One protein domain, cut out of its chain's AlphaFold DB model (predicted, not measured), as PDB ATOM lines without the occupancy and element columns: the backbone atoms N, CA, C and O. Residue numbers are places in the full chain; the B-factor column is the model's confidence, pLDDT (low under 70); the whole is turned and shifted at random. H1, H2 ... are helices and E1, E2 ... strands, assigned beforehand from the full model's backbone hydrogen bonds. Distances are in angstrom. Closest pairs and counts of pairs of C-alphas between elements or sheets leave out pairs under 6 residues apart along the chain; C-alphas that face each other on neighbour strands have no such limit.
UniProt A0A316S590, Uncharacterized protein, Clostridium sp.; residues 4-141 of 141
ATOM      1  N   ARG A   4     163.178 240.775 189.036       92.81
ATOM      2  CA  ARG A   4     164.265 241.679 189.393       92.81
ATOM      3  C   ARG A   4     165.002 241.262 190.667       92.81
ATOM      4  O   ARG A   4     166.226 241.270 190.707       92.81
ATOM      5  N   GLU A   5     164.278 240.846 191.702       93.69
ATOM      6  CA  GLU A   5     164.865 240.289 192.925       93.69
ATOM      7  C   GLU A   5     165.659 239.004 192.615       93.69
ATOM      8  O   GLU A   5     166.767 238.825 193.118       93.69
ATOM      9  N   MET A   6     165.129 238.139 191.741       94.56
ATOM     10  CA  MET A   6     165.835 236.939 191.274       94.56
ATOM     11  C   MET A   6     167.137 237.287 190.553       94.56
ATOM     12  O   MET A   6     168.152 236.629 190.768       94.56
ATOM     13  N   GLU A   7     167.112 238.314 189.707       96.12
ATOM     14  CA  GLU A   7     168.280 238.795 188.976       96.12
ATOM     15  C   GLU A   7     169.391 239.275 189.928       96.12
ATOM     16  O   GLU A   7     170.547 238.874 189.780       96.12
ATOM     17  N   LEU A   8     169.041 240.068 190.948       96.69
ATOM     18  CA  LEU A   8     169.978 240.551 191.971       96.69
ATOM     19  C   LEU A   8     170.605 239.396 192.764       96.69
ATOM     20  O   LEU A   8     171.821 239.363 192.969       96.69
ATOM     21  N   VAL A   9     169.785 238.426 193.183       96.56
ATOM     22  CA  VAL A   9     170.257 237.225 193.888       96.56
ATOM     23  C   VAL A   9     171.185 236.405 192.997       96.56
ATOM     24  O   VAL A   9     172.237 235.963 193.459       96.56
ATOM     25  N   LYS A  10     170.824 236.211 191.724       97.38
ATOM     26  CA  LYS A  10     171.644 235.470 190.764       97.38
ATOM     27  C   LYS A  10     173.008 236.133 190.573       97.38
ATOM     28  O   LYS A  10     174.020 235.455 190.708       97.38
ATOM     29  N   PHE A  11     173.036 237.451 190.365       97.94
ATOM     30  CA  PHE A  11     174.283 238.215 190.291       97.94
ATOM     31  C   PHE A  11     175.162 237.964 191.522       97.94
ATOM     32  O   PHE A  11     176.332 237.622 191.386       97.94
ATOM     33  N   CYS A  12     174.591 238.056 192.728       97.12
ATOM     34  CA  CYS A  12     175.354 237.858 193.960       97.12
ATOM     35  C   CYS A  12     175.897 236.432 194.113       97.12
ATOM     36  O   CYS A  12     176.978 236.274 194.672       97.12
ATOM     37  N   LYS A  13     175.188 235.408 193.616       97.44
ATOM     38  CA  LYS A  13     175.636 234.001 193.627       97.44
ATOM     39  C   LYS A  13     176.802 233.730 192.668       97.44
ATOM     40  O   LYS A  13     177.624 232.855 192.954       97.44
ATOM     41  N   GLU A  14     176.829 234.421 191.532       97.62
ATOM     42  CA  GLU A  14     177.698 234.092 190.393       97.62
ATOM     43  C   GLU A  14     178.925 234.995 190.264       97.62
ATOM     44  O   GLU A  14     179.924 234.563 189.702       97.62
ATOM     45  N   GLN A  15     178.877 236.222 190.781       96.50
ATOM     46  CA  GLN A  15     180.001 237.150 190.683       96.50
ATOM     47  C   GLN A  15     181.261 236.632 191.407       96.50
ATOM     48  O   GLN A  15     181.171 236.036 192.481       96.50
ATOM     49  N   GLU A  16     182.431 236.922 190.838       95.38
ATOM     50  CA  GLU A  16     183.761 236.545 191.358       95.38
ATOM     51  C   GLU A  16     184.553 237.737 191.922       95.38
ATOM     52  O   GLU A  16     185.718 237.627 192.309       95.38
ATOM     53  N   VAL A  17     183.920 238.907 192.004       94.25
ATOM     54  CA  VAL A  17     184.501 240.105 192.621       94.25
ATOM     55  C   VAL A  17     184.770 239.867 194.111       94.25
ATOM     56  O   VAL A  17     185.791 240.311 194.631       94.25
ATOM     57  N   ASP A  18     183.859 239.174 194.793       95.19
ATOM     58  CA  ASP A  18     183.905 238.903 196.228       95.19
ATOM     59  C   ASP A  18     183.382 237.494 196.539       95.19
ATOM     60  O   ASP A  18     182.172 237.243 196.584       95.19
ATOM     61  N   GLU A  19     184.312 236.566 196.753       95.06
ATOM     62  CA  GLU A  19     184.003 235.151 196.962       95.06
ATOM     63  C   GLU A  19     183.324 234.868 198.314       95.06
ATOM     64  O   GLU A  19     182.615 233.871 198.460       95.06
ATOM     65  N   GLU A  20     183.501 235.724 199.324       95.50
ATOM     66  CA  GLU A  20     182.803 235.550 200.602       95.50
ATOM     67  C   GLU A  20     181.306 235.808 200.430       95.50
ATOM     68  O   GLU A  20     180.465 235.037 200.909       95.50
ATOM     69  N   ILE A  21     180.967 236.864 199.688       94.62
ATOM     70  CA  ILE A  21     179.581 237.200 199.376       94.62
ATOM     71  C   ILE A  21     178.968 236.131 198.470       94.62
ATOM     72  O   ILE A  21     177.875 235.645 198.770       94.62
ATOM     73  N   SER A  22     179.673 235.699 197.421       96.56
ATOM     74  CA  SER A  22     179.159 234.673 196.506       96.56
ATOM     75  C   SER A  22     178.861 233.352 197.229       96.56
ATOM     76  O   SER A  22     177.762 232.805 197.098       96.56
ATOM     77  N   LYS A  23     179.768 232.884 198.099       97.19
ATOM     78  CA  LYS A  23     179.560 231.699 198.949       97.19
ATOM     79  C   LYS A  23     178.347 231.845 199.856       97.19
ATOM     80  O   LYS A  23     177.540 230.918 199.933       97.19
ATOM     81  N   LYS A  24     178.191 232.999 200.515       96.25
ATOM     82  CA  LYS A  24     177.046 233.268 201.396       96.25
ATOM     83  C   LYS A  24     175.722 233.144 200.641       96.25
ATOM     84  O   LYS A  24     174.795 232.503 201.126       96.25
ATOM     85  N   PHE A  25     175.649 233.708 199.439       96.38
ATOM     86  CA  PHE A  25     174.454 233.645 198.604       96.38
ATOM     87  C   PHE A  25     174.195 232.252 198.019       96.38
ATOM     88  O   PHE A  25     173.037 231.862 197.900       96.38
ATOM     89  N   ARG A  26     175.236 231.486 197.672       97.38
ATOM     90  CA  ARG A  26     175.096 230.094 197.203       97.38
ATOM     91  C   ARG A  26     174.603 229.148 198.300       97.38
ATOM     92  O   ARG A  26     173.873 228.213 197.991       97.38
ATOM     93  N   ALA A  27     174.985 229.392 199.553       96.81
ATOM     94  CA  ALA A  27     174.534 228.606 200.702       96.81
ATOM     95  C   ALA A  27     173.102 228.946 201.153       96.81
ATOM     96  O   ALA A  27     172.442 228.109 201.764       96.81
ATOM     97  N   ALA A  28     172.629 230.160 200.859       96.00
ATOM     98  CA  ALA A  28     171.298 230.623 201.223       96.00
ATOM     99  C   ALA A  28     170.207 229.999 200.335       96.00
ATOM    100  O   ALA A  28     170.334 229.938 199.106       96.00
ATOM    101  N   ASN A  29     169.086 229.609 200.944       94.94
ATOM    102  CA  ASN A  29     167.863 229.336 200.189       94.94
ATOM    103  C   ASN A  29     167.252 230.642 199.637       94.94
ATOM    104  O   ASN A  29     167.680 231.745 199.978       94.94
ATOM    105  N   ASP A  30     166.229 230.543 198.787       91.88
ATOM    106  CA  ASP A  30     165.650 231.716 198.115       91.88
ATOM    107  C   ASP A  30     165.081 232.769 199.079       91.88
ATOM    108  O   ASP A  30     165.162 233.967 198.802       91.88
ATOM    109  N   LYS A  31     164.522 232.347 200.221       93.50
ATOM    110  CA  LYS A  31     163.989 233.273 201.228       93.50
ATOM    111  C   LYS A  31     165.124 234.029 201.921       93.50
ATOM    112  O   LYS A  31     165.060 235.249 202.036       93.50
ATOM    113  N   GLU A  32     166.156 233.309 202.346       96.00
ATOM    114  CA  GLU A  32     167.337 233.877 203.002       96.00
ATOM    115  C   GLU A  32     168.095 234.822 202.066       96.00
ATOM    116  O   GLU A  32     168.447 235.932 202.455       96.00
ATOM    117  N   ALA A  33     168.299 234.426 200.807       93.94
ATOM    118  CA  ALA A  33     168.966 235.255 199.807       93.94
ATOM    119  C   ALA A  33     168.213 236.574 199.565       93.94
ATOM    120  O   ALA A  33     168.826 237.636 199.441       93.94
ATOM    121  N   LEU A  34     166.879 236.520 199.548       92.50
ATOM    122  CA  LEU A  34     166.049 237.708 199.416       92.50
ATOM    123  C   LEU A  34     166.143 238.624 200.646       92.50
ATOM    124  O   LEU A  34     166.238 239.844 200.499       92.50
ATOM    125  N   GLU A  35     166.133 238.058 201.854       93.31
ATOM    126  CA  GLU A  35     166.336 238.821 203.090       93.31
ATOM    127  C   GLU A  35     167.716 239.493 203.117       93.31
ATOM    128  O   GLU A  35     167.804 240.667 203.474       93.31
ATOM    129  N   LEU A  36     168.767 238.810 202.651       92.38
ATOM    130  CA  LEU A  36     170.110 239.380 202.534       92.38
ATOM    131  C   LEU A  36     170.148 240.598 201.604       92.38
ATOM    132  O   LEU A  36     170.713 241.624 201.979       92.38
ATOM    133  N   ILE A  37     169.518 240.527 200.427       91.31
ATOM    134  CA  ILE A  37     169.442 241.668 199.496       91.31
ATOM    135  C   ILE A  37     168.673 242.836 200.114       91.31
ATOM    136  O   ILE A  37     169.119 243.979 200.039       91.31
ATOM    137  N   ARG A  38     167.543 242.569 200.776       89.81
ATOM    138  CA  ARG A  38     166.743 243.613 201.438       89.81
ATOM    139  C   ARG A  38     167.501 244.296 202.568       89.81
ATOM    140  O   ARG A  38     167.462 245.518 202.664       89.81
ATOM    141  N   GLN A  39     168.221 243.526 203.384       86.75
ATOM    142  CA  GLN A  39     169.104 244.077 204.411       86.75
ATOM    143  C   GLN A  39     170.179 244.964 203.780       86.75
ATOM    144  O   GLN A  39     170.404 246.077 204.252       86.75
ATOM    145  N   TRP A  40     170.790 244.526 202.677       86.75
ATOM    146  CA  TRP A  40     171.817 245.308 201.993       86.75
ATOM    147  C   TRP A  40     171.287 246.643 201.465       86.75
ATOM    148  O   TRP A  40     171.898 247.678 201.717       86.75
ATOM    149  N   MET A  41     170.112 246.628 200.830       84.31
ATOM    150  CA  MET A  41     169.414 247.837 200.374       84.31
ATOM    151  C   MET A  41     169.028 248.761 201.532       84.31
ATOM    152  O   MET A  41     169.176 249.971 201.414       84.31
ATOM    153  N   SER A  42     168.624 248.220 202.686       81.06
ATOM    154  CA  SER A  42     168.312 249.049 203.860       81.06
ATOM    155  C   SER A  42     169.538 249.740 204.476       81.06
ATOM    156  O   SER A  42     169.399 250.783 205.108       81.06
ATOM    157  N   MET A  43     170.744 249.188 204.285       71.50
ATOM    158  CA  MET A  43     171.994 249.777 204.785       71.50
ATOM    159  C   MET A  43     172.559 250.869 203.862       71.50
ATOM    160  O   MET A  43     173.379 251.682 204.305       71.50
ATOM    161  N   GLU A  44     172.147 250.910 202.592       65.62
ATOM    162  CA  GLU A  44     172.605 251.920 201.631       65.62
ATOM    163  C   GLU A  44     172.160 253.333 202.031       65.62
ATOM    164  O   GLU A  44     172.960 254.269 201.954       65.62
ATOM    165  N   ASP A  45     170.935 253.459 202.544       51.47
ATOM    166  CA  ASP A  45     170.273 254.736 202.845       51.47
ATOM    167  C   ASP A  45     170.962 255.535 203.977       51.47
ATOM    168  O   ASP A  45     170.790 256.745 204.094       51.47
ATOM    169  N   GLY A  46     171.810 254.887 204.789       45.91
ATOM    170  CA  GLY A  46     172.514 255.524 205.915       45.91
ATOM    171  C   GLY A  46     174.047 255.545 205.835       45.91
ATOM    172  O   GLY A  46     174.672 256.405 206.454       45.91
ATOM    173  N   THR A  47     174.674 254.623 205.093       44.84
ATOM    174  CA  THR A  47     176.114 254.313 205.283       44.84
ATOM    175  C   THR A  47     176.985 254.487 204.042       44.84
ATOM    176  O   THR A  47     178.191 254.689 204.161       44.84
ATOM    177  N   LEU A  48     176.404 254.411 202.842       48.81
ATOM    178  CA  LEU A  48     177.153 254.515 201.583       48.81
ATOM    179  C   LEU A  48     177.233 255.962 201.077       48.81
ATOM    180  O   LEU A  48     178.246 256.354 200.505       48.81
ATOM    181  N   ASN A  49     176.212 256.777 201.356       43.94
ATOM    182  CA  ASN A  49     176.203 258.202 201.013       43.94
ATOM    183  C   ASN A  49     177.084 259.062 201.942       43.94
ATOM    184  O   ASN A  49     177.449 260.172 201.567       43.94
ATOM    185  N   SER A  50     177.450 258.572 203.135       39.31
ATOM    186  CA  SER A  50     178.270 259.318 204.106       39.31
ATOM    187  C   SER A  50     179.781 259.164 203.904       39.31
ATOM    188  O   SER A  50     180.544 259.949 204.463       39.31
ATOM    189  N   MET A  51     180.221 258.206 203.078       41.50
ATOM    190  CA  MET A  51     181.625 258.090 202.662       41.50
ATOM    191  C   MET A  51     181.965 258.943 201.438       41.50
ATOM    192  O   MET A  51     183.106 258.925 201.008       41.50
ATOM    193  N   VAL A  52     181.027 259.744 200.917       45.03
ATOM    194  CA  VAL A  52     181.318 260.780 199.912       45.03
ATOM    195  C   VAL A  52     181.915 261.998 200.629       45.03
ATOM    196  O   VAL A  52     181.328 263.076 200.700       45.03
ATOM    197  N   GLY A  53     183.064 261.780 201.264       42.47
ATOM    198  CA  GLY A  53     183.863 262.790 201.936       42.47
ATOM    199  C   GLY A  53     185.023 263.168 201.031       42.47
ATOM    200  O   GLY A  53     185.875 262.347 200.730       42.47
ATOM    201  N   SER A  54     185.041 264.421 200.595       49.19
ATOM    202  CA  SER A  54     186.080 265.070 199.797       49.19
ATOM    203  C   SER A  54     187.489 264.901 200.385       49.19
ATOM    204  O   SER A  54     187.969 265.771 201.116       49.19
ATOM    205  N   TYR A  55     188.165 263.808 200.055       55.41
ATOM    206  CA  TYR A  55     189.570 263.618 200.371       55.41
ATOM    207  C   TYR A  55     190.364 263.312 199.099       55.41
ATOM    208  O   TYR A  55     189.927 262.526 198.263       55.41
ATOM    209  N   ASP A  56     191.567 263.878 198.979       64.31
ATOM    210  CA  ASP A  56     192.456 263.738 197.808       64.31
ATOM    211  C   ASP A  56     192.887 262.284 197.500       64.31
ATOM    212  O   ASP A  56     193.547 262.005 196.491       64.31
ATOM    213  N   TYR A  57     192.537 261.339 198.375       70.75
ATOM    214  CA  TYR A  57     192.819 259.915 198.237       70.75
ATOM    215  C   TYR A  57     191.663 259.079 197.662       70.75
ATOM    216  O   TYR A  57     191.884 257.902 197.359       70.75
ATOM    217  N   GLU A  58     190.462 259.642 197.497       80.06
ATOM    218  CA  GLU A  58     189.297 258.920 196.975       80.06
ATOM    219  C   GLU A  58     189.033 259.229 195.494       80.06
ATOM    220  O   GLU A  58     188.946 260.380 195.070       80.06
ATOM    221  N   VAL A  59     188.850 258.175 194.697       83.81
ATOM    222  CA  VAL A  59     188.387 258.259 193.310       83.81
ATOM    223  C   VAL A  59     186.994 257.647 193.209       83.81
ATOM    224  O   VAL A  59     186.798 256.464 193.478       83.81
ATOM    225  N   VAL A  60     186.022 258.437 192.757       86.25
ATOM    226  CA  VAL A  60     184.645 257.973 192.544       86.25
ATOM    227  C   VAL A  60     184.351 257.904 191.048       86.25
ATOM    228  O   VAL A  60     184.472 258.893 190.322       86.25
ATOM    229  N   VAL A  61     183.948 256.725 190.571       90.81
ATOM    230  CA  VAL A  61     183.550 256.486 189.180       90.81
ATOM    231  C   VAL A  61     182.089 256.081 189.139       90.81
ATOM    232  O   VAL A  61     181.702 255.074 189.721       90.81
ATOM    233  N   TRP A  62     181.277 256.868 188.440       93.19
ATOM    234  CA  TRP A  62     179.890 256.533 188.127       93.19
ATOM    235  C   TRP A  62     179.800 256.174 186.652       93.19
ATOM    236  O   TRP A  62     180.338 256.900 185.814       93.19
ATOM    237  N   ALA A  63     179.136 255.064 186.353       94.50
ATOM    238  CA  ALA A  63     178.984 254.574 184.998       94.50
ATOM    239  C   ALA A  63     177.546 254.144 184.721       94.50
ATOM    240  O   ALA A  63     177.013 253.248 185.379       94.50
ATOM    241  N   ASP A  64     176.925 254.769 183.725       95.31
ATOM    242  CA  ASP A  64     175.698 254.255 183.132       95.31
ATOM    243  C   ASP A  64     176.055 253.169 182.115       95.31
ATOM    244  O   ASP A  64     176.664 253.445 181.081       95.31
ATOM    245  N   MET A  65     175.650 251.924 182.371       96.25
ATOM    246  CA  MET A  65     176.056 250.786 181.540       96.25
ATOM    247  C   MET A  65     175.408 250.771 180.145       96.25
ATOM    248  O   MET A  65     175.712 249.904 179.326       96.25
ATOM    249  N   ARG A  66     174.537 251.742 179.846       94.31
ATOM    250  CA  ARG A  66     174.010 252.012 178.500       94.31
ATOM    251  C   ARG A  66     174.973 252.858 177.660       94.31
ATOM    252  O   ARG A  66     174.898 252.834 176.433       94.31
ATOM    253  N   SER A  67     175.867 253.612 178.302       96.69
ATOM    254  CA  SER A  67     176.863 254.467 177.654       96.69
ATOM    255  C   SER A  67     178.148 253.684 177.408       96.69
ATOM    256  O   SER A  67     178.851 253.312 178.344       96.69
ATOM    257  N   LYS A  68     178.515 253.485 176.137       95.12
ATOM    258  CA  LYS A  68     179.771 252.807 175.769       95.12
ATOM    259  C   LYS A  68     180.995 253.441 176.450       95.12
ATOM    260  O   LYS A  68     181.844 252.723 176.964       95.12
ATOM    261  N   LYS A  69     181.046 254.775 176.492       96.94
ATOM    262  CA  LYS A  69     182.142 255.532 177.114       96.94
ATOM    263  C   LYS A  69     182.243 255.266 178.619       96.94
ATOM    264  O   LYS A  69     183.342 255.171 179.156       96.94
ATOM    265  N   ASP A  70     181.105 255.170 179.298       96.94
ATOM    266  CA  ASP A  70     181.067 254.953 180.745       96.94
ATOM    267  C   ASP A  70     181.457 253.519 181.093       96.94
ATOM    268  O   ASP A  70     182.211 253.304 182.039       96.94
ATOM    269  N   VAL A  71     180.997 252.556 180.287       94.81
ATOM    270  CA  VAL A  71     181.408 251.151 180.379       94.81
ATOM    271  C   VAL A  71     182.929 251.046 180.253       94.81
ATOM    272  O   VAL A  71     183.571 250.503 181.148       94.81
ATOM    273  N   GLU A  72     183.518 251.614 179.196       95.44
ATOM    274  CA  GLU A  72     184.975 251.619 178.991       95.44
ATOM    275  C   GLU A  72     185.705 252.236 180.191       95.44
ATOM    276  O   GLU A  72     186.599 251.615 180.760       95.44
ATOM    277  N   LYS A  73     185.257 253.404 180.668       95.38
ATOM    278  CA  LYS A  73     185.854 254.067 181.835       95.38
ATOM    279  C   LYS A  73     185.786 253.213 183.107       95.38
ATOM    280  O   LYS A  73     186.755 253.190 183.872       95.38
ATOM    281  N   ALA A  74     184.657 252.555 183.371       95.31
ATOM    282  CA  ALA A  74     184.485 251.716 184.555       95.31
ATOM    283  C   ALA A  74     185.437 250.519 184.526       95.31
ATOM    284  O   ALA A  74     186.179 250.308 185.487       95.31
ATOM    285  N   PHE A  75     185.470 249.783 183.414       95.31
ATOM    286  CA  PHE A  75     186.327 248.607 183.276       95.31
ATOM    287  C   PHE A  75     187.816 248.968 183.225       95.31
ATOM    288  O   PHE A  75     188.609 248.295 183.878       95.31
ATOM    289  N   ASP A  76     188.199 250.076 182.582       94.81
ATOM    290  CA  ASP A  76     189.574 250.591 182.635       94.81
ATOM    291  C   ASP A  76     190.007 250.918 184.070       94.81
ATOM    292  O   ASP A  76     191.152 250.678 184.458       94.81
ATOM    293  N   THR A  77     189.098 251.478 184.873       94.25
ATOM    294  CA  THR A  77     189.372 251.797 186.281       94.25
ATOM    295  C   THR A  77     189.532 250.523 187.105       94.25
ATOM    296  O   THR A  77     190.528 250.382 187.811       94.25
ATOM    297  N   ILE A  78     188.597 249.574 186.972       93.88
ATOM    298  CA  ILE A  78     188.661 248.263 187.634       93.88
ATOM    299  C   ILE A  78     189.986 247.568 187.295       93.88
ATOM    300  O   ILE A  78     190.702 247.128 188.192       93.88
ATOM    301  N   HIS A  79     190.356 247.541 186.013       92.12
ATOM    302  CA  HIS A  79     191.586 246.912 185.547       92.12
ATOM    303  C   HIS A  79     192.839 247.549 186.165       92.12
ATOM    304  O   HIS A  79     193.717 246.842 186.663       92.12
ATOM    305  N   LYS A  80     192.906 248.885 186.216       91.69
ATOM    306  CA  LYS A  80     194.015 249.604 186.865       91.69
ATOM    307  C   LYS A  80     194.122 249.284 188.355       91.69
ATOM    308  O   LYS A  80     195.231 249.062 188.840       91.69
ATOM    309  N   CYS A  81     193.003 249.236 189.082       91.06
ATOM    310  CA  CYS A  81     192.997 248.859 190.498       91.06
ATOM    311  C   CYS A  81     193.540 247.435 190.699       91.06
ATOM    312  O   CYS A  81     194.399 247.218 191.554       91.06
ATOM    313  N   MET A  82     193.117 246.486 189.860       87.94
ATOM    314  CA  MET A  82     193.582 245.095 189.910       87.94
ATOM    315  C   MET A  82     195.091 244.966 189.643       87.94
ATOM    316  O   MET A  82     195.795 244.309 190.405       87.94
ATOM    317  N   GLN A  83     195.623 245.648 188.621       87.00
ATOM    318  CA  GLN A  83     197.058 245.619 188.290       87.00
ATOM    319  C   GLN A  83     197.954 246.239 189.368       87.00
ATOM    320  O   GLN A  83     199.125 245.889 189.493       87.00
ATOM    321  N   THR A  84     197.423 247.190 190.136       84.12
ATOM    322  CA  THR A  84     198.190 247.958 191.127       84.12
ATOM    323  C   THR A  84     198.075 247.400 192.547       84.12
ATOM    324  O   THR A  84     198.522 248.048 193.498       84.12
ATOM    325  N   GLY A  85     197.519 246.190 192.686       81.19
ATOM    326  CA  GLY A  85     197.464 245.443 193.943       81.19
ATOM    327  C   GLY A  85     196.436 245.973 194.939       81.19
ATOM    328  O   GLY A  85     196.634 245.825 196.143       81.19
ATOM    329  N   TYR A  86     195.366 246.620 194.469       89.06
ATOM    330  CA  TYR A  86     194.258 246.985 195.348       89.06
ATOM    331  C   TYR A  86     193.558 245.716 195.835       89.06
ATOM    332  O   TYR A  86     193.325 244.775 195.073       89.06
ATOM    333  N   ASN A  87     193.154 245.728 197.099       90.25
ATOM    334  CA  ASN A  87     192.114 244.828 197.564       90.25
ATOM    335  C   ASN A  87     190.771 245.268 196.976       90.25
ATOM    336  O   ASN A  87     190.590 246.437 196.619       90.25
ATOM    337  N   LYS A  88     189.825 244.335 196.891       91.81
ATOM    338  CA  LYS A  88     188.493 244.580 196.336       91.81
ATOM    339  C   LYS A  88     187.410 243.940 197.187       91.81
ATOM    340  O   LYS A  88     187.648 242.935 197.852       91.81
ATOM    341  N   LYS A  89     186.219 244.529 197.136       92.56
ATOM    342  CA  LYS A  89     185.013 244.020 197.783       92.56
ATOM    343  C   LYS A  89     183.792 244.447 196.986       92.56
ATOM    344  O   LYS A  89     183.711 245.592 196.536       92.56
ATOM    345  N   LEU A  90     182.815 243.556 196.858       93.56
ATOM    346  CA  LEU A  90     181.497 243.947 196.382       93.56
ATOM    347  C   LEU A  90     180.797 244.687 197.526       93.56
ATOM    348  O   LEU A  90     180.478 244.111 198.563       93.56
ATOM    349  N   GLN A  91     180.628 245.994 197.370       90.06
ATOM    350  CA  GLN A  91     180.137 246.860 198.438       90.06
ATOM    351  C   GLN A  91     178.612 246.915 198.468       90.06
ATOM    352  O   GLN A  91     178.025 247.032 199.545       90.06
ATOM    353  N   PHE A  92     177.979 246.833 197.295       91.38
ATOM    354  CA  PHE A  92     176.534 246.942 197.168       91.38
ATOM    355  C   PHE A  92     176.000 246.303 195.883       91.38
ATOM    356  O   PHE A  92     176.607 246.446 194.819       91.38
ATOM    357  N   VAL A  93     174.822 245.683 195.984       93.25
ATOM    358  CA  VAL A  93     173.969 245.280 194.860       93.25
ATOM    359  C   VAL A  93     172.512 245.523 195.244       93.25
ATOM    360  O   VAL A  93     172.054 245.023 196.271       93.25
ATOM    361  N   GLY A  94     171.767 246.254 194.417       93.31
ATOM    362  CA  GLY A  94     170.369 246.551 194.717       93.31
ATOM    363  C   GLY A  94     169.625 247.317 193.631       93.31
ATOM    364  O   GLY A  94     170.116 247.524 192.518       93.31
ATOM    365  N   VAL A  95     168.409 247.733 193.970       92.56
ATOM    366  CA  VAL A  95     167.532 248.554 193.129       92.56
ATOM    367  C   VAL A  95     167.892 250.028 193.305       92.56
ATOM    368  O   VAL A  95     167.909 250.511 194.429       92.56
ATOM    369  N   TYR A  96     168.138 250.750 192.208       89.69
ATOM    370  CA  TYR A  96     168.360 252.203 192.245       89.69
ATOM    371  C   TYR A  96     167.096 252.996 191.919       89.69
ATOM    372  O   TYR A  96     166.725 253.921 192.632       89.69
ATOM    373  N   ASN A  97     166.416 252.630 190.832       90.69
ATOM    374  CA  ASN A  97     165.106 253.161 190.466       90.69
ATOM    375  C   ASN A  97     164.308 252.103 189.691       90.69
ATOM    376  O   ASN A  97     164.768 250.971 189.536       90.69
ATOM    377  N   GLU A  98     163.134 252.460 189.171       88.50
ATOM    378  CA  GLU A  98     162.254 251.542 188.432       88.50
ATOM    379  C   GLU A  98     162.919 250.863 187.223       88.50
ATOM    380  O   GLU A  98     162.506 249.774 186.855       88.50
ATOM    381  N   LEU A  99     163.981 251.442 186.652       90.94
ATOM    382  CA  LEU A  99     164.642 250.951 185.437       90.94
ATOM    383  C   LEU A  99     166.043 250.371 185.671       90.94
ATOM    384  O   LEU A  99     166.531 249.590 184.852       90.94
ATOM    385  N   LEU A 100     166.722 250.803 186.737       94.69
ATOM    386  CA  LEU A 100     168.149 250.566 186.936       94.69
ATOM    387  C   LEU A 100     168.431 249.892 188.274       94.69
ATOM    388  O   LEU A 100     167.985 250.347 189.329       94.69
ATOM    389  N   ASN A 101     169.221 248.830 188.224       95.44
ATOM    390  CA  ASN A 101     169.951 248.259 189.342       95.44
ATOM    391  C   ASN A 101     171.250 249.047 189.570       95.44
ATOM    392  O   ASN A 101     171.770 249.690 188.655       95.44
ATOM    393  N   LYS A 102     171.795 248.980 190.780       94.50
ATOM    394  CA  LYS A 102     173.084 249.568 191.144       94.50
ATOM    395  C   LYS A 102     174.001 248.488 191.692       94.50
ATOM    396  O   LYS A 102     173.599 247.700 192.545       94.50
ATOM    397  N   VAL A 103     175.232 248.483 191.196       95.25
ATOM    398  CA  VAL A 103     176.323 247.620 191.652       95.25
ATOM    399  C   VAL A 103     177.492 248.517 192.027       95.25
ATOM    400  O   VAL A 103     177.890 249.367 191.231       95.25
ATOM    401  N   VAL A 104     178.041 248.350 193.228       94.00
ATOM    402  CA  VAL A 104     179.200 249.119 193.696       94.00
ATOM    403  C   VAL A 104     180.323 248.169 194.061       94.00
ATOM    404  O   VAL A 104     180.144 247.278 194.893       94.00
ATOM    405  N   ILE A 105     181.487 248.389 193.460       94.50
ATOM    406  CA  ILE A 105     182.722 247.695 193.810       94.50
ATOM    407  C   ILE A 105     183.648 248.696 194.485       94.50
ATOM    408  O   ILE A 105     183.936 249.764 193.938       94.50
ATOM    409  N   HIS A 106     184.103 248.327 195.675       92.25
ATOM    410  CA  HIS A 106     185.042 249.096 196.465       92.25
ATOM    411  C   HIS A 106     186.440 248.513 196.300       92.25
ATOM    412  O   HIS A 106     186.653 247.325 196.552       92.25
ATOM    413  N   PHE A 107     187.386 249.358 195.910       91.88
ATOM    414  CA  PHE A 107     188.803 249.044 195.851       91.88
ATOM    415  C   PHE A 107     189.544 249.877 196.885       91.88
ATOM    416  O   PHE A 107     189.335 251.087 196.979       91.88
ATOM    417  N   TRP A 108     190.456 249.250 197.620       90.56
ATOM    418  CA  TRP A 108     191.320 249.968 198.547       90.56
ATOM    419  C   TRP A 108     192.741 249.437 198.513       90.56
ATOM    420  O   TRP A 108     193.000 248.236 198.401       90.56
ATOM    421  N   ARG A 109     193.673 250.363 198.679       86.06
ATOM    422  CA  ARG A 109     195.076 250.084 198.920       86.06
ATOM    423  C   ARG A 109     195.506 250.924 200.109       86.06
ATOM    424  O   ARG A 109     195.315 252.135 200.111       86.06
ATOM    425  N   MET A 110     196.033 250.260 201.128       81.62
ATOM    426  CA  MET A 110     196.526 250.909 202.335       81.62
ATOM    427  C   MET A 110     197.924 250.389 202.614       81.62
ATOM    428  O   MET A 110     198.111 249.211 202.917       81.62
ATOM    429  N   ASN A 111     198.890 251.285 202.494       78.88
ATOM    430  CA  ASN A 111     200.275 251.074 202.874       78.88
ATOM    431  C   ASN A 111     200.678 252.230 203.804       78.88
ATOM    432  O   ASN A 111     199.994 253.251 203.842       78.88
ATOM    433  N   ASP A 112     201.821 252.123 204.484       66.12
ATOM    434  CA  ASP A 112     202.276 253.123 205.472       66.12
ATOM    435  C   ASP A 112     202.423 254.565 204.926       66.12
ATOM    436  O   ASP A 112     202.572 255.506 205.699       66.12
ATOM    437  N   ILE A 113     202.400 254.745 203.599       70.12
ATOM    438  CA  ILE A 113     202.689 256.011 202.901       70.12
ATOM    439  C   ILE A 113     201.525 256.468 201.998       70.12
ATOM    440  O   ILE A 113     201.408 257.656 201.711       70.12
ATOM    441  N   ASP A 114     200.665 255.553 201.538       71.31
ATOM    442  CA  ASP A 114     199.623 255.844 200.546       71.31
ATOM    443  C   ASP A 114     198.348 255.078 200.906       71.31
ATOM    444  O   ASP A 114     198.335 253.845 200.999       71.31
ATOM    445  N   ILE A 115     197.279 255.838 201.122       79.31
ATOM    446  CA  ILE A 115     195.918 255.331 201.222       79.31
ATOM    447  C   ILE A 115     195.258 255.746 199.922       79.31
ATOM    448  O   ILE A 115     195.266 256.924 199.574       79.31
ATOM    449  N   ARG A 116     194.691 254.787 199.199       84.38
ATOM    450  CA  ARG A 116     193.890 255.052 198.010       84.38
ATOM    451  C   ARG A 116     192.616 254.252 198.069       84.38
ATOM    452  O   ARG A 116     192.638 253.044 198.302       84.38
ATOM    453  N   ILE A 117     191.515 254.941 197.816       87.94
ATOM    454  CA  ILE A 117     190.189 254.350 197.752       87.94
ATOM    455  C   ILE A 117     189.631 254.623 196.365       87.94
ATOM    456  O   ILE A 117     189.760 255.722 195.829       87.94
ATOM    457  N   THR A 118     189.031 253.614 195.747       90.12
ATOM    458  CA  THR A 118     188.328 253.776 194.481       90.12
ATOM    459  C   THR A 118     186.987 253.069 194.539       90.12
ATOM    460  O   THR A 118     186.919 251.863 194.748       90.12
ATOM    461  N   ASN A 119     185.916 253.829 194.334       91.44
ATOM    462  CA  ASN A 119     184.551 253.323 194.300       91.44
ATOM    463  C   ASN A 119     184.040 253.361 192.862       91.44
ATOM    464  O   ASN A 119     183.909 254.435 192.272       91.44
ATOM    465  N   VAL A 120     183.729 252.193 192.299       94.44
ATOM    466  CA  VAL A 120     183.138 252.078 190.961       94.44
ATOM    467  C   VAL A 120     181.667 251.712 191.111       94.44
ATOM    468  O   VAL A 120     181.330 250.599 191.505       94.44
ATOM    469  N   THR A 121     180.794 252.669 190.807       95.00
ATOM    470  CA  THR A 121     179.337 252.523 190.814       95.00
ATOM    471  C   THR A 121     178.833 252.343 189.389       95.00
ATOM    472  O   THR A 121     179.008 253.222 188.546       95.00
ATOM    473  N   MET A 122     178.175 251.218 189.131       97.19
ATOM    474  CA  MET A 122     177.601 250.865 187.837       97.19
ATOM    475  C   MET A 122     176.078 250.836 187.937       97.19
ATOM    476  O   MET A 122     175.516 250.103 188.754       97.19
ATOM    477  N   PHE A 123     175.417 251.620 187.089       96.81
ATOM    478  CA  PHE A 123     173.967 251.622 186.936       96.81
ATOM    479  C   PHE A 123     173.582 250.737 185.754       96.81
ATOM    480  O   PHE A 123     173.917 251.019 184.603       96.81
ATOM    481  N   VAL A 124     172.897 249.638 186.048       97.75
ATOM    482  CA  VAL A 124     172.662 248.525 185.125       97.75
ATOM    483  C   VAL A 124     171.176 248.433 184.841       97.75
ATOM    484  O   VAL A 124     170.383 248.467 185.774       97.75
ATOM    485  N   GLN A 125     170.774 248.293 183.582       97.25
ATOM    486  CA  GLN A 125     169.363 248.062 183.262       97.25
ATOM    487  C   GLN A 125     168.851 246.767 183.905       97.25
ATOM    488  O   GLN A 125     169.591 245.787 184.015       97.25
ATOM    489  N   GLU A 126     167.577 246.760 184.301       94.88
ATOM    490  CA  GLU A 126     166.881 245.522 184.659       94.88
ATOM    491  C   GLU A 126     167.010 244.485 183.527       94.88
ATOM    492  O   GLU A 126     166.888 244.809 182.342       94.88
ATOM    493  N   GLY A 127     167.311 243.239 183.890       95.94
ATOM    494  CA  GLY A 127     167.564 242.144 182.955       95.94
ATOM    495  C   GLY A 127     168.965 242.130 182.326       95.94
ATOM    496  O   GLY A 127     169.201 241.325 181.423       95.94
ATOM    497  N   GLN A 128     169.891 243.003 182.738       97.38
ATOM    498  CA  GLN A 128     171.265 243.071 182.212       97.38
ATOM    499  C   GLN A 128     172.365 242.736 183.239       97.38
ATOM    500  O   GLN A 128     173.546 242.753 182.884       97.38
ATOM    501  N   LEU A 129     172.039 242.388 184.486       97.56
ATOM    502  CA  LEU A 129     173.042 242.021 185.495       97.56
ATOM    503  C   LEU A 129     173.778 240.725 185.155       97.56
ATOM    504  O   LEU A 129     174.963 240.637 185.441       97.56
ATOM    505  N   ASP A 130     173.135 239.749 184.509       97.50
ATOM    506  CA  ASP A 130     173.810 238.519 184.049       97.50
ATOM    507  C   ASP A 130     174.950 238.838 183.069       97.50
ATOM    508  O   ASP A 130     176.056 238.307 183.176       97.50
ATOM    509  N   LYS A 131     174.705 239.784 182.152       97.12
ATOM    510  CA  LYS A 131     175.718 240.279 181.219       97.12
ATOM    511  C   LYS A 131     176.853 240.975 181.966       97.12
ATOM    512  O   LYS A 131     178.012 240.672 181.694       97.12
ATOM    513  N   LEU A 132     176.532 241.865 182.910       97.31
ATOM    514  CA  LEU A 132     177.551 242.520 183.734       97.31
ATOM    515  C   LEU A 132     178.377 241.494 184.523       97.31
ATOM    516  O   LEU A 132     179.595 241.601 184.544       97.31
ATOM    517  N   CYS A 133     177.725 240.509 185.144       97.62
ATOM    518  CA  CYS A 133     178.361 239.456 185.932       97.62
ATOM    519  C   CYS A 133     179.415 238.714 185.105       97.62
ATOM    520  O   CYS A 133     180.580 238.662 185.483       97.62
ATOM    521  N   LYS A 134     179.033 238.248 183.909       96.69
ATOM    522  CA  LYS A 134     179.947 237.571 182.979       96.69
ATOM    523  C   LYS A 134     181.123 238.445 182.568       96.69
ATOM    524  O   LYS A 134     182.241 237.952 182.487       96.69
ATOM    525  N   GLN A 135     180.876 239.728 182.298       95.44
ATOM    526  CA  GLN A 135     181.956 240.658 181.983       95.44
ATOM    527  C   GLN A 135     182.903 240.790 183.173       95.44
ATOM    528  O   GLN A 135     184.095 240.597 182.996       95.44
ATOM    529  N   LEU A 136     182.387 241.055 184.377       95.12
ATOM    530  CA  LEU A 136     183.204 241.175 185.585       95.12
ATOM    531  C   LEU A 136     184.036 239.916 185.838       95.12
ATOM    532  O   LEU A 136     185.239 240.052 186.006       95.12
ATOM    533  N   ASN A 137     183.443 238.723 185.806       95.25
ATOM    534  CA  ASN A 137     184.171 237.475 186.053       95.25
ATOM    535  C   ASN A 137     185.276 237.241 185.017       95.25
ATOM    536  O   ASN A 137     186.402 236.945 185.392       95.25
ATOM    537  N   ALA A 138     185.012 237.499 183.730       91.88
ATOM    538  CA  ALA A 138     186.036 237.398 182.686       91.88
ATOM    539  C   ALA A 138     187.207 238.388 182.865       91.88
ATOM    540  O   ALA A 138     188.261 238.200 182.270       91.88
ATOM    541  N   PHE A 139     187.025 239.458 183.646       82.19
ATOM    542  CA  PHE A 139     188.095 240.382 184.038       82.19
ATOM    543  C   PHE A 139     188.812 239.973 185.336       82.19
ATOM    544  O   PHE A 139     189.823 240.595 185.672       82.19
ATOM    545  N   MET A 140     188.270 239.011 186.090       79.31
ATOM    546  CA  MET A 140     188.841 238.514 187.348       79.31
ATOM    547  C   MET A 140     189.686 237.242 187.169       79.31
ATOM    548  O   MET A 140     190.502 236.969 188.052       79.31
ATOM    549  N   GLU A 141     189.503 236.511 186.060       64.38
ATOM    550  CA  GLU A 141     190.393 235.438 185.569       64.38
ATOM    551  C   GLU A 141     191.729 235.984 185.031       64.38
ATOM    552  O   GLU A 141     192.773 235.349 185.315       64.38
TER     553      GLU A 141
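AT A GLANCE: This is residues 4 to 141 of the 141 residues of an uncharacterized protein of Clostridium sp. (UniProt A0A316S590). A twisted wall of four strands has helices H4 and H1 packed over one face, with H5 side by side with H1. Helices H2 and H3 pack at the edge strand E2, where both also meet H1. The printed part has 138 residues with five named helices and four named strands, in the order H1 H2 H3 E1 H4 E2 E3 E4 H5; the sheet is mixed, in the order E1 E4 E3 E2, and the class is mixed, helices and strands. The whole is compact, with a radius of gyration of the C-alphas of 14.7 A and spans of 45 by 31 by 29 A.

HOW THE PARTS SIT: Begin with E4, residues 115 to 125, and its parallel neighbour E1, residues 58 to 64, where N 61 and O 119 are within hydrogen-bond range at 2.9 A. On the other side of E4 is E3, residues 100 to 110, antiparallel, with N 107 and O 118 at 2.8 A. E2, residues 87 to 95, is antiparallel to E3, with N 89 and O 106 at 2.9 A. E2, E3 and E4 make a meander, each strand the antiparallel neighbour of the one before, in two hairpins. H4, residues 68 to 83, is on the sheet at a height of 9.1 A, over E1, E4 and E3, slantwise at 35 degrees to E1 on the local plane; its closest C-alphas to E1 are those of Asp 70 and Ala 63, 4.8 A. E1, H4 and E2 form a split strand-helix-strand unit, two strands running the same way with E4 and E3 between them, and its crossover is right-handed. H1, residues 4 to 14, is on the same face as H4, making two layers, helices on one face of a sheet; it lies over E2 at a height of 9.7 A, along the strands. H1 is the hub: it touches H5, residues 129 to 138, at a shallow tilt of 13 degrees, the same way, closest at the C-alphas of Phe 11 and Cys 133, 6.1 A. It touches H2, residues 19 to 27, at a steep tilt of 60 degrees, opposite ways, closest at Lys 13 and Ser 22, C-alphas 4.6 A apart. H3, residues 30 to 47, touches H1 with residues 33 to 37 alone, about perpendicular at 85 degrees, closest at the C-alphas of Ala 33 and Val 9, 6.4 A. H2, H3 and H5 only graze the sheet. Every O i to N i+4 pair is within hydrogen-bond range in H1, H2, H4 and H5, and 12 of 14 in H3.

IN THESE COORDINATES: Find C-alpha 115 at (195.918, 255.331, 201.222); from there E4 runs 32.9 A to C-alpha 125, while E3 spans 32.3 A, E2 25.3 A and E1 20.0 A. H3 spans 25.9 A, H4 22.5 A and H1 15.5 A, H1 starting at C-alpha 4 at (164.265, 241.679, 189.393). H5 ends at C-alpha 138, at (186.036, 237.398, 182.686).

THE WHOLE: Look for the two farthest C-alphas at Lys 31 and Ile 113, 44.9 A apart. The printed part has no cut and no long link. The mean pLDDT of the printed part is 87.6; residues 44 to 56, residue 112 and residue 141 are under 70.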